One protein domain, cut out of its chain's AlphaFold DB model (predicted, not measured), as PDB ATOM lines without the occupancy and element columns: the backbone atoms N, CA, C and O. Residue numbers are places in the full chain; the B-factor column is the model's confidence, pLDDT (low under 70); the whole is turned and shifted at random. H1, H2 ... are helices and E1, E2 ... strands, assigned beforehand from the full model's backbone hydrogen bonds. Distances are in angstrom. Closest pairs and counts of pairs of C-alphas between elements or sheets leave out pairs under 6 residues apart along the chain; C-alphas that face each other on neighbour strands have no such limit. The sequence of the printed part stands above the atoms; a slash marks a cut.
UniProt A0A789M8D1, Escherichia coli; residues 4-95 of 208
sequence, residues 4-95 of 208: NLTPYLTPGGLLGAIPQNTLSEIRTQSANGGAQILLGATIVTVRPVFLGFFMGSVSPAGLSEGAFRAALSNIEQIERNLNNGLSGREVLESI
ATOM      1  N   ASN A   4       9.721  87.553  37.224       95.50
ATOM      2  CA  ASN A   4      10.996  86.846  37.195       95.50
ATOM      3  C   ASN A   4      12.030  87.537  38.088       95.50
ATOM      4  O   ASN A   4      12.547  88.594  37.732       95.50
ATOM      5  N   LEU A   5      12.362  86.913  39.220       96.06
ATOM      6  CA  LEU A   5      13.416  87.383  40.121       96.06
ATOM      7  C   LEU A   5      14.727  86.598  39.990       96.06
ATOM      8  O   LEU A   5      15.693  86.905  40.685       96.06
ATOM      9  N   THR A   6      14.800  85.633  39.072       94.00
ATOM     10  CA  THR A   6      16.024  84.871  38.776       94.00
ATOM     11  C   THR A   6      17.259  85.751  38.540       94.00
ATOM     12  O   THR A   6      18.312  85.403  39.068       94.00
ATOM     13  N   PRO A   7      17.175  86.900  37.833       94.62
ATOM     14  CA  PRO A   7      18.334  87.778  37.638       94.62
ATOM     15  C   PRO A   7      18.923  88.359  38.930       94.62
ATOM     16  O   PRO A   7      20.064  88.808  38.922       94.62
ATOM     17  N   TYR A   8      18.161  88.368  40.029       94.12
ATOM     18  CA  TYR A   8      18.596  88.894  41.326       94.12
ATOM     19  C   TYR A   8      19.124  87.802  42.264       94.12
ATOM     20  O   TYR A   8      19.460  88.096  43.411       94.12
ATOM     21  N   LEU A   9      19.195  86.547  41.811       92.75
ATOM     22  CA  LEU A   9      19.813  85.476  42.582       92.75
ATOM     23  C   LEU A   9      21.335  85.616  42.562       92.75
ATOM     24  O   LEU A   9      21.969  85.767  41.520       92.75
ATOM     25  N   THR A  10      21.929  85.523  43.743       89.81
ATOM     26  CA  THR A  10      23.373  85.388  43.920       89.81
ATOM     27  C   THR A  10      23.847  84.003  43.454       89.81
ATOM     28  O   THR A  10      23.041  83.071  43.379       89.81
ATOM     29  N   PRO A  11      25.159  83.801  43.220       82.81
ATOM     30  CA  PRO A  11      25.711  82.476  42.914       82.81
ATOM     31  C   PRO A  11      25.395  81.405  43.973       82.81
ATOM     32  O   PRO A  11      25.371  80.220  43.659       82.81
ATOM     33  N   GLY A  12      25.123  81.816  45.219       81.31
ATOM     34  CA  GLY A  12      24.684  80.935  46.306       81.31
ATOM     35  C   GLY A  12      23.188  80.595  46.296       81.31
ATOM     36  O   GLY A  12      22.721  79.928  47.211       81.31
ATOM     37  N   GLY A  13      22.420  81.061  45.304       82.31
ATOM     38  CA  GLY A  13      20.984  80.790  45.177       82.31
ATOM     39  C   GLY A  13      20.085  81.617  46.104       82.31
ATOM     40  O   GLY A  13      18.885  81.345  46.178       82.31
ATOM     41  N   LEU A  14      20.642  82.620  46.790       88.75
ATOM     42  CA  LEU A  14      19.902  83.555  47.644       88.75
ATOM     43  C   LEU A  14      19.605  84.861  46.907       88.75
ATOM     44  O   LEU A  14      20.431  85.298  46.101       88.75
ATOM     45  N   LEU A  15      18.472  85.499  47.189       91.38
ATOM     46  CA  LEU A  15      18.115  86.784  46.594       91.38
ATOM     47  C   LEU A  15      19.019  87.905  47.118       91.38
ATOM     48  O   LEU A  15      19.272  88.053  48.314       91.38
ATOM     49  N   GLY A  16      19.510  88.709  46.179       89.06
ATOM     50  CA  GLY A  16      20.149  89.987  46.452       89.06
ATOM     51  C   GLY A  16      19.128  91.118  46.585       89.06
ATOM     52  O   GLY A  16      17.938  90.902  46.819       89.06
ATOM     53  N   ALA A  17      19.596  92.354  46.412       89.88
ATOM     54  CA  ALA A  17      18.734  93.528  46.462       89.88
ATOM     55  C   ALA A  17      17.715  93.520  45.307       89.88
ATOM     56  O   ALA A  17      18.092  93.481  44.134       89.88
ATOM     57  N   ILE A  18      16.427  93.592  45.649       93.00
ATOM     58  CA  ILE A  18      15.333  93.663  44.678       93.00
ATOM     59  C   ILE A  18      15.002  95.142  44.419       93.00
ATOM     60  O   ILE A  18      14.755  95.887  45.371       93.00
ATOM     61  N   PRO A  19      14.960  95.593  43.156       93.62
ATOM     62  CA  PRO A  19      14.570  96.956  42.813       93.62
ATOM     63  C   PRO A  19      13.149  97.320  43.271       93.62
ATOM     64  O   PRO A  19      12.224  96.505  43.227       93.62
ATOM     65  N   GLN A  20      12.946  98.580  43.665       92.81
ATOM     66  CA  GLN A  20      11.667  99.021  44.237       92.81
ATOM     67  C   GLN A  20      10.503  99.038  43.231       92.81
ATOM     68  O   GLN A  20       9.344  98.849  43.611       92.81
ATOM     69  N   ASN A  21      10.784  99.227  41.941       94.12
ATOM     70  CA  ASN A  21       9.784  99.063  40.886       94.12
ATOM     71  C   ASN A  21       9.268  97.615  40.839       94.12
ATOM     72  O   ASN A  21       8.057  97.410  40.826       94.12
ATOM     73  N   THR A  22      10.161  96.625  40.925       94.62
ATOM     74  CA  THR A  22       9.797  95.202  40.946       94.62
ATOM     75  C   THR A  22       8.994  94.845  42.197       94.62
ATOM     76  O   THR A  22       7.978  94.162  42.114       94.62
ATOM     77  N   LEU A  23       9.379  95.363  43.368       94.38
ATOM     78  CA  LEU A  23       8.590  95.192  44.595       94.38
ATOM     79  C   LEU A  23       7.186  95.809  44.471       94.38
ATOM     80  O   LEU A  23       6.213  95.235  44.952       94.38
ATOM     81  N   SER A  24       7.055  96.959  43.806       93.62
ATOM     82  CA  SER A  24       5.751  97.598  43.566       93.62
ATOM     83  C   SER A  24       4.866  96.780  42.619       93.62
ATOM     84  O   SER A  24       3.657  96.674  42.841       93.62
ATOM     85  N   GLU A  25       5.462  96.137  41.616       94.56
ATOM     86  CA  GLU A  25       4.772  95.182  40.745       94.56
ATOM     87  C   GLU A  25       4.278  93.961  41.533       94.56
ATOM     88  O   GLU A  25       3.105  93.599  41.430       94.56
ATOM     89  N   ILE A  26       5.120  93.394  42.409       94.81
ATOM     90  CA  ILE A  26       4.738  92.276  43.287       94.81
ATOM     91  C   ILE A  26       3.546  92.659  44.170       94.81
ATOM     92  O   ILE A  26       2.599  91.878  44.271       94.81
ATOM     93  N   ARG A  27       3.546  93.856  44.776       93.31
ATOM     94  CA  ARG A  27       2.414  94.350  45.586       93.31
ATOM     95  C   ARG A  27       1.129  94.426  44.761       93.31
ATOM     96  O   ARG A  27       0.095  93.915  45.186       93.31
ATOM     97  N   THR A  28       1.215  95.011  43.567       92.81
ATOM     98  CA  THR A  28       0.073  95.198  42.660       92.81
ATOM     99  C   THR A  28      -0.506  93.860  42.205       92.81
ATOM    100  O   THR A  28      -1.716  93.654  42.253       92.81
ATOM    101  N   GLN A  29       0.344  92.914  41.805       93.38
ATOM    102  CA  GLN A  29      -0.113  91.595  41.378       93.38
ATOM    103  C   GLN A  29      -0.654  90.769  42.552       93.38
ATOM    104  O   GLN A  29      -1.672  90.093  42.415       93.38
ATOM    105  N   SER A  30      -0.019  90.856  43.722       91.06
ATOM    106  CA  SER A  30      -0.475  90.160  44.928       91.06
ATOM    107  C   SER A  30      -1.876  90.613  45.341       91.06
ATOM    108  O   SER A  30      -2.706  89.769  45.670       91.06
ATOM    109  N   ALA A  31      -2.176  91.914  45.247       84.56
ATOM    110  CA  ALA A  31      -3.508  92.456  45.523       84.56
ATOM    111  C   ALA A  31      -4.615  91.854  44.629       84.56
ATOM    112  O   ALA A  31      -5.766  91.789  45.046       84.56
ATOM    113  N   ASN A  32      -4.264  91.338  43.446       84.38
ATOM    114  CA  ASN A  32      -5.189  90.741  42.478       84.38
ATOM    115  C   ASN A  32      -5.315  89.206  42.602       84.38
ATOM    116  O   ASN A  32      -5.597  88.525  41.617       84.38
ATOM    117  N   GLY A  33      -5.098  88.643  43.797       80.19
ATOM    118  CA  GLY A  33      -5.282  87.206  44.077       80.19
ATOM    119  C   GLY A  33      -3.989  86.393  44.237       80.19
ATOM    120  O   GLY A  33      -4.043  85.186  44.493       80.19
ATOM    121  N   GLY A  34      -2.833  87.052  44.150       90.19
ATOM    122  CA  GLY A  34      -1.514  86.477  44.413       90.19
ATOM    123  C   GLY A  34      -0.524  86.697  43.269       90.19
ATOM    124  O   GLY A  34      -0.862  86.566  42.094       90.19
ATOM    125  N   ALA A  35       0.725  86.998  43.619       95.31
ATOM    126  CA  ALA A  35       1.830  87.103  42.677       95.31
ATOM    127  C   ALA A  35       2.591  85.779  42.609       95.31
ATOM    128  O   ALA A  35       3.041  85.254  43.628       95.31
ATOM    129  N   GLN A  36       2.758  85.247  41.401       96.06
ATOM    130  CA  GLN A  36       3.685  84.145  41.156       96.06
ATOM    131  C   GLN A  36       5.060  84.729  40.854       96.06
ATOM    132  O   GLN A  36       5.181  85.626  40.025       96.06
ATOM    133  N   ILE A  37       6.086  84.211  41.512       96.50
ATOM    134  CA  ILE A  37       7.456  84.697  41.412       96.50
ATOM    135  C   ILE A  37       8.351  83.533  41.000       96.50
ATOM    136  O   ILE A  37       8.351  82.485  41.645       96.50
ATOM    137  N   LEU A  38       9.115  83.720  39.927       95.12
ATOM    138  CA  LEU A  38      10.080  82.746  39.428       95.12
ATOM    139  C   LEU A  38      11.467  83.015  40.030       95.12
ATOM    140  O   LEU A  38      12.017  84.107  39.870       95.12
ATOM    141  N   LEU A  39      12.024  82.001  40.692       93.19
ATOM    142  CA  LEU A  39      13.346  81.973  41.318       93.19
ATOM    143  C   LEU A  39      14.147  80.797  40.749       93.19
ATOM    144  O   LEU A  39      14.060  79.669  41.239       93.19
ATOM    145  N   GLY A  40      14.909  81.040  39.683       89.06
ATOM    146  CA  GLY A  40      15.587  79.976  38.948       89.06
ATOM    147  C   GLY A  40      14.559  79.077  38.265       89.06
ATOM    148  O   GLY A  40      13.841  79.519  37.373       89.06
ATOM    149  N   ALA A  41      14.470  77.824  38.711       88.00
ATOM    150  CA  ALA A  41      13.458  76.869  38.254       88.00
ATOM    151  C   ALA A  41      12.251  76.751  39.208       88.00
ATOM    152  O   ALA A  41      11.313  76.009  38.922       88.00
ATOM    153  N   THR A  42      12.263  77.460  40.341       92.06
ATOM    154  CA  THR A  42      11.237  77.339  41.383       92.06
ATOM    155  C   THR A  42      10.221  78.466  41.274       92.06
ATOM    156  O   THR A  42      10.590  79.635  41.185       92.06
ATOM    157  N   ILE A  43       8.933  78.130  41.343       94.00
ATOM    158  CA  ILE A  43       7.857  79.118  41.457       94.00
ATOM    159  C   ILE A  43       7.438  79.222  42.921       94.00
ATOM    160  O   ILE A  43       7.061  78.229  43.545       94.00
ATOM    161  N   VAL A  44       7.466  80.441  43.450       95.69
ATOM    162  CA  VAL A  44       6.908  80.779  44.761       95.69
ATOM    163  C   VAL A  44       5.701  81.689  44.577       95.69
ATOM    164  O   VAL A  44       5.583  82.395  43.578       95.69
ATOM    165  N   THR A  45       4.763  81.652  45.516       95.81
ATOM    166  CA  THR A  45       3.544  82.464  45.459       95.81
ATOM    167  C   THR A  45       3.474  83.389  46.656       95.81
ATOM    168  O   THR A  45       3.486  82.914  47.789       95.81
ATOM    169  N   VAL A  46       3.346  84.689  46.401       95.88
ATOM    170  CA  VAL A  46       3.151  85.728  47.415       95.88
ATOM    171  C   VAL A  46       1.696  86.178  47.409       95.88
ATOM    172  O   VAL A  46       1.114  86.418  46.351       95.88
ATOM    173  N   ARG A  47       1.084  86.273  48.589       94.06
ATOM    174  CA  ARG A  47      -0.307  86.702  48.770       94.06
ATOM    175  C   ARG A  47      -0.417  87.775  49.850       94.06
ATOM    176  O   ARG A  47       0.369  87.750  50.796       94.06
ATOM    177  N   PRO A  48      -1.385  88.697  49.736       91.62
ATOM    178  CA  PRO A  48      -1.709  89.614  50.816       91.62
ATOM    179  C   PRO A  48      -2.383  88.842  51.958       91.62
ATOM    180  O   PRO A  48      -3.129  87.894  51.711       91.62
ATOM    181  N   VAL A  49      -2.133  89.253  53.200       85.50
ATOM    182  CA  VAL A  49      -2.742  88.654  54.401       85.50
ATOM    183  C   VAL A  49      -3.542  89.674  55.207       85.50
ATOM    184  O   VAL A  49      -4.768  89.617  55.216       85.50
ATOM    185  N   PHE A  50      -2.880  90.615  55.879       77.69
ATOM    186  CA  PHE A  50      -3.527  91.560  56.796       77.69
ATOM    187  C   PHE A  50      -2.936  92.956  56.627       77.69
ATOM    188  O   PHE A  50      -1.731  93.065  56.461       77.69
ATOM    189  N   LEU A  51      -3.764  94.010  56.650       79.62
ATOM    190  CA  LEU A  51      -3.352  95.431  56.623       79.62
ATOM    191  C   LEU A  51      -2.210  95.783  55.641       79.62
ATOM    192  O   LEU A  51      -1.354  96.609  55.940       79.62
ATOM    193  N   GLY A  52      -2.198  95.171  54.454       84.44
ATOM    194  CA  GLY A  52      -1.173  95.435  53.437       84.44
ATOM    195  C   GLY A  52       0.151  94.686  53.630       84.44
ATOM    196  O   GLY A  52       1.113  95.005  52.940       84.44
ATOM    197  N   PHE A  53       0.206  93.692  54.518       91.69
ATOM    198  CA  PHE A  53       1.312  92.742  54.624       91.69
ATOM    199  C   PHE A  53       1.146  91.552  53.675       91.69
ATOM    200  O   PHE A  53       0.031  91.176  53.296       91.69
ATOM    201  N   PHE A  54       2.273  90.931  53.337       93.62
ATOM    202  CA  PHE A  54       2.388  89.860  52.357       93.62
ATOM    203  C   PHE A  54       3.059  88.623  52.960       93.62
ATOM    204  O   PHE A  54       3.964  88.737  53.784       93.62
ATOM    205  N   MET A  55       2.638  87.441  52.516       93.88
ATOM    206  CA  MET A  55       3.253  86.161  52.873       93.88
ATOM    207  C   MET A  55       3.538  85.329  51.631       93.88
ATOM    208  O   MET A  55       2.722  85.277  50.706       93.88
ATOM    209  N   GLY A  56       4.691  84.671  51.622       94.38
ATOM    210  CA  GLY A  56       5.109  83.767  50.565       94.38
ATOM    211  C   GLY A  56       4.846  82.303  50.902       94.38
ATOM    212  O   GLY A  56       4.743  81.890  52.053       94.38
ATOM    213  N   SER A  57       4.727  81.491  49.860       94.62
ATOM    214  CA  SER A  57       4.524  80.049  49.959       94.62
ATOM    215  C   SER A  57       5.168  79.346  48.769       94.62
ATOM    216  O   SER A  57       5.248  79.903  47.673       94.62
ATOM    217  N   VAL A  58       5.617  78.112  48.977       95.12
ATOM    218  CA  VAL A  58       6.187  77.257  47.934       95.12
ATOM    219  C   VAL A  58       5.712  75.826  48.146       95.12
ATOM    220  O   VAL A  58       5.616  75.360  49.281       95.12
ATOM    221  N   SER A  59       5.382  75.136  47.054       90.69
ATOM    222  CA  SER A  59       5.044  73.715  47.109       90.69
ATOM    223  C   SER A  59       6.328  72.892  47.233       90.69
ATOM    224  O   SER A  59       7.242  73.111  46.438       90.69
ATOM    225  N   PRO A  60       6.418  71.928  48.166       87.81
ATOM    226  CA  PRO A  60       7.569  71.030  48.246       87.81
ATOM    227  C   PRO A  60       7.597  70.000  47.102       87.81
ATOM    228  O   PRO A  60       8.615  69.352  46.877       87.81
ATOM    229  N   ALA A  61       6.485  69.820  46.378       89.44
ATOM    230  CA  ALA A  61       6.362  68.792  45.354       89.44
ATOM    231  C   ALA A  61       7.359  69.013  44.203       89.44
ATOM    232  O   ALA A  61       7.361  70.061  43.563       89.44
ATOM    233  N   GLY A  62       8.183  67.999  43.925       83.62
ATOM    234  CA  GLY A  62       9.162  68.031  42.835       83.62
ATOM    235  C   GLY A  62      10.439  68.827  43.129       83.62
ATOM    236  O   GLY A  62      11.279  68.947  42.240       83.62
ATOM    237  N   LEU A  63      10.617  69.343  44.351       89.62
ATOM    238  CA  LEU A  63      11.841  70.023  44.776       89.62
ATOM    239  C   LEU A  63      12.736  69.089  45.595       89.62
ATOM    240  O   LEU A  63      12.260  68.274  46.383       89.62
ATOM    241  N   SER A  64      14.052  69.237  45.441       92.12
ATOM    242  CA  SER A  64      14.999  68.659  46.395       92.12
ATOM    243  C   SER A  64      14.934  69.414  47.724       92.12
ATOM    244  O   SER A  64      14.599  70.599  47.757       92.12
ATOM    245  N   GLU A  65      15.319  68.763  48.823       90.06
ATOM    246  CA  GLU A  65      15.346  69.383  50.158       90.06
ATOM    247  C   GLU A  65      16.172  70.684  50.177       90.06
ATOM    248  O   GLU A  65      15.763  71.689  50.760       90.06
ATOM    249  N   GLY A  66      17.314  70.702  49.481       89.88
ATOM    250  CA  GLY A  66      18.148  71.900  49.352       89.88
ATOM    251  C   GLY A  66      17.455  73.028  48.583       89.88
ATOM    252  O   GLY A  66      17.479  74.177  49.025       89.88
ATOM    253  N   ALA A  67      16.785  72.707  47.470       88.88
ATOM    254  CA  ALA A  67      16.043  73.689  46.680       88.88
ATOM    255  C   ALA A  67      14.830  74.245  47.444       88.88
ATOM    256  O   ALA A  67      14.552  75.440  47.370       88.88
ATOM    257  N   PHE A  68      14.146  73.401  48.219       92.88
ATOM    258  CA  PHE A  68      13.035  73.814  49.071       92.88
ATOM    259  C   PHE A  68      13.498  74.766  50.181       92.88
ATOM    260  O   PHE A  68      12.912  75.831  50.364       92.88
ATOM    261  N   ARG A  69      14.606  74.452  50.866       91.94
ATOM    262  CA  ARG A  69      15.200  75.339  51.883       91.94
ATOM    263  C   ARG A  69      15.647  76.680  51.311       91.94
ATOM    264  O   ARG A  69      15.371  77.716  51.913       91.94
ATOM    265  N   ALA A  70      16.295  76.674  50.148       92.00
ATOM    266  CA  ALA A  70      16.681  77.904  49.460       92.00
ATOM    267  C   ALA A  70      15.448  78.744  49.079       92.00
ATOM    268  O   ALA A  70      15.433  79.954  49.297       92.00
ATOM    269  N   ALA A  71      14.383  78.107  48.581       94.00
ATOM    270  CA  ALA A  71      13.127  78.783  48.270       94.00
ATOM    271  C   ALA A  71      12.474  79.412  49.511       94.00
ATOM    272  O   ALA A  71      12.018  80.549  49.429       94.00
ATOM    273  N   LEU A  72      12.471  78.724  50.659       94.81
ATOM    274  CA  LEU A  72      11.969  79.277  51.923       94.81
ATOM    275  C   LEU A  72      12.786  80.488  52.392       94.81
ATOM    276  O   LEU A  72      12.207  81.497  52.785       94.81
ATOM    277  N   SER A  73      14.117  80.424  52.298       94.94
ATOM    278  CA  SER A  73      14.982  81.561  52.642       94.94
ATOM    279  C   SER A  73      14.730  82.769  51.733       94.94
ATOM    280  O   SER A  73      14.607  83.896  52.212       94.94
ATOM    281  N   ASN A  74      14.563  82.533  50.430       95.94
ATOM    282  CA  ASN A  74      14.222  83.582  49.472       95.94
ATOM    283  C   ASN A  74      12.822  84.161  49.713       95.94
ATOM    284  O   ASN A  74      12.631  85.368  49.572       95.94
ATOM    285  N   ILE A  75      11.849  83.333  50.105       96.38
ATOM    286  CA  ILE A  75      10.518  83.797  50.512       96.38
ATOM    287  C   ILE A  75      10.629  84.757  51.693       96.38
ATOM    288  O   ILE A  75      10.076  85.851  51.620       96.38
ATOM    289  N   GLU A  76      11.369  84.395  52.742       95.31
ATOM    290  CA  GLU A  76      11.537  85.260  53.912       95.31
ATOM    291  C   GLU A  76      12.164  86.608  53.524       95.31
ATOM    292  O   GLU A  76      11.721  87.662  53.976       95.31
ATOM    293  N   GLN A  77      13.156  86.609  52.628       94.88
ATOM    294  CA  GLN A  77      13.737  87.851  52.113       94.88
ATOM    295  C   GLN A  77      12.718  88.693  51.335       94.88
ATOM    296  O   GLN A  77      12.668  89.911  51.523       94.88
ATOM    297  N   ILE A  78      11.891  88.080  50.484       95.62
ATOM    298  CA  ILE A  78      10.818  88.786  49.768       95.62
ATOM    299  C   ILE A  78       9.826  89.391  50.768       95.62
ATOM    300  O   ILE A  78       9.492  90.569  50.651       95.62
ATOM    301  N   GLU A  79       9.401  88.626  51.773       95.75
ATOM    302  CA  GLU A  79       8.509  89.101  52.835       95.75
ATOM    303  C   GLU A  79       9.101  90.311  53.551       95.75
ATOM    304  O   GLU A  79       8.449  91.348  53.614       95.75
ATOM    305  N   ARG A  80      10.363  90.242  53.988       95.00
ATOM    306  CA  ARG A  80      11.032  91.366  54.659       95.00
ATOM    307  C   ARG A  80      11.101  92.615  53.778       95.00
ATOM    308  O   ARG A  80      10.877  93.715  54.273       95.00
ATOM    309  N   ASN A  81      11.349  92.473  52.475       94.81
ATOM    310  CA  ASN A  81      11.349  93.609  51.544       94.81
ATOM    311  C   ASN A  81       9.948  94.210  51.325       94.81
ATOM    312  O   ASN A  81       9.806  95.415  51.108       94.81
ATOM    313  N   LEU A  82       8.902  93.385  51.371       94.12
ATOM    314  CA  LEU A  82       7.522  93.833  51.194       94.12
ATOM    315  C   LEU A  82       6.916  94.416  52.479       94.12
ATOM    316  O   LEU A  82       6.140  95.365  52.392       94.12
ATOM    317  N   ASN A  83       7.309  93.888  53.639       93.81
ATOM    318  CA  ASN A  83       6.696  94.117  54.951       93.81
ATOM    319  C   ASN A  83       7.544  95.019  55.866       93.81
ATOM    320  O   ASN A  83       7.518  94.864  57.087       93.81
ATOM    321  N   ASN A  84       8.322  95.946  55.301       90.94
ATOM    322  CA  ASN A  84       9.147  96.900  56.061       90.94
ATOM    323  C   ASN A  84      10.110  96.231  57.067       90.94
ATOM    324  O   ASN A  84      10.298  96.714  58.180       90.94
ATOM    325  N   GLY A  85      10.717  95.109  56.677       92.19
ATOM    326  CA  GLY A  85      11.701  94.364  57.466       92.19
ATOM    327  C   GLY A  85      11.149  93.156  58.227       92.19
ATOM    328  O   GLY A  85      11.943  92.345  58.707       92.19
ATOM    329  N   LEU A  86       9.826  92.987  58.296       92.38
ATOM    330  CA  LEU A  86       9.188  91.875  59.004       92.38
ATOM    331  C   LEU A  86       9.052  90.627  58.122       92.38
ATOM    332  O   LEU A  86       8.643  90.698  56.965       92.38
ATOM    333  N   SER A  87       9.339  89.457  58.679       93.00
ATOM    334  CA  SER A  87       8.944  88.182  58.076       93.00
ATOM    335  C   SER A  87       7.429  87.978  58.173       93.00
ATOM    336  O   SER A  87       6.753  88.555  59.030       93.00
ATOM    337  N   GLY A  88       6.879  87.100  57.335       88.56
ATOM    338  CA  GLY A  88       5.469  86.717  57.391       88.56
ATOM    339  C   GLY A  88       5.060  86.143  58.750       88.56
ATOM    340  O   GLY A  88       3.941  86.358  59.214       88.56
ATOM    341  N   ARG A  89       5.990  85.471  59.440       87.56
ATOM    342  CA  ARG A  89       5.775  84.961  60.799       87.56
ATOM    343  C   ARG A  89       5.637  86.086  61.826       87.56
ATOM    344  O   ARG A  89       4.708  86.047  62.624       87.56
ATOM    345  N   GLU A  90       6.527  87.075  61.796       90.19
ATOM    346  CA  GLU A  90       6.461  88.238  62.696       90.19
ATOM    347  C   GLU A  90       5.169  89.037  62.468       90.19
ATOM    348  O   GLU A  90       4.516  89.455  63.423       90.19
ATOM    349  N   VAL A  91       4.736  89.166  61.209       87.50
ATOM    350  CA  VAL A  91       3.424  89.739  60.874       87.50
ATOM    351  C   VAL A  91       2.302  88.932  61.527       87.50
ATOM    352  O   VAL A  91       1.457  89.516  62.201       87.50
ATOM    353  N   LEU A  92       2.291  87.605  61.388       84.75
ATOM    354  CA  LEU A  92       1.249  86.752  61.968       84.75
ATOM    355  C   LEU A  92       1.209  86.821  63.505       84.75
ATOM    356  O   LEU A  92       0.133  86.757  64.098       84.75
ATOM    357  N   GLU A  93       2.367  86.964  64.150       84.06
ATOM    358  CA  GLU A  93       2.475  87.166  65.599       84.06
ATOM    359  C   GLU A  93       1.951  88.547  66.038       84.06
ATOM    360  O   GLU A  93       1.417  88.664  67.140       84.06
ATOM    361  N   SER A  94       2.031  89.562  65.170       78.94
ATOM    362  CA  SER A  94       1.516  90.916  65.429       78.94
ATOM    363  C   SER A  94       0.003  91.077  65.228       78.94
ATOM    364  O   SER A  94      -0.576  92.045  65.723       78.94
ATOM    365  N   ILE A  95      -0.653  90.153  64.512       75.31
ATOM    366  CA  ILE A  95      -2.102  90.218  64.290       75.31
ATOM    367  C   ILE A  95      -2.808  90.009  65.638       75.31
ATOM    368  O   ILE A  95      -2.600  88.966  66.270       75.31
TER     369      ILE A  95
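What this domain is: This is residues 4 to 95 of the 208 residues of a protein of Escherichia coli (UniProt A0A789M8D1). A small three-stranded sheet has the long helix H2 packed slantwise over one face, while H1 stands up from the same face near the start of E1, and the short helix H3 follows H2 and only grazes the sheet. The 92 printed residues hold H1, E1, E2, E3, H2 and H3 in that order; the sheet runs E1, E2, E3, antiparallel, and the class is mixed. The whole is compact and rounded, with a radius of gyration of the C-alphas of 12.4 A and spans of 33 by 27 by 23 A.

How they stand to each other: Residues 4 to 19 hold no named element. H1 is residues 20 to 31. E1, residues 35 to 39, E2, residues 42 to 48, and E3, residues 54 to 57, form a meander, each strand the antiparallel neighbour of the one before. In the hairpin E1 and E2, N 37 and O 44 are 2.8 A apart, within hydrogen-bond range; in the hairpin E2 and E3, N 47 and O 55 are 2.9 A apart. H1 stands up from the sheet at 60 degrees; its closest C-alphas to E1 are Gln 29 and Ala 35, 5.1 A. H2, residues 65 to 82, is on the same face, a two-layer arrangement with helices on one face of a sheet, at a height of 8.0 A; it is closest to E3 at C-alphas Ile 75 and Gly 56, 5.4 A. H1 and H2 only just touch, with 3 pairs of C-alphas within 8 A, the closest Leu 23 and Leu 82 at 6.8 A, about perpendicular at 82 degrees. H3, residues 88 to 94, only just touches H2, also with 3 pairs, closest at C-alphas Gly 88 and Glu 79, 6.0 A. In H1, H2 and H3 every O i to N i+4 pair is within hydrogen-bond range.

Where its parts are: H1 begins at C-alpha 20 (11.667, 99.021, 44.237) and is 16.6 A long. E2 spans 20.2 A and H2 25.7 A. H3 ends at C-alpha 94 (1.516, 90.916, 65.429).

The domain as a whole: The C-alphas farthest apart, of Pro 11 and Ile 95, are 35.9 A apart. The printed part has no cut and no long link, and no printed residue is under 70 in pLDDT.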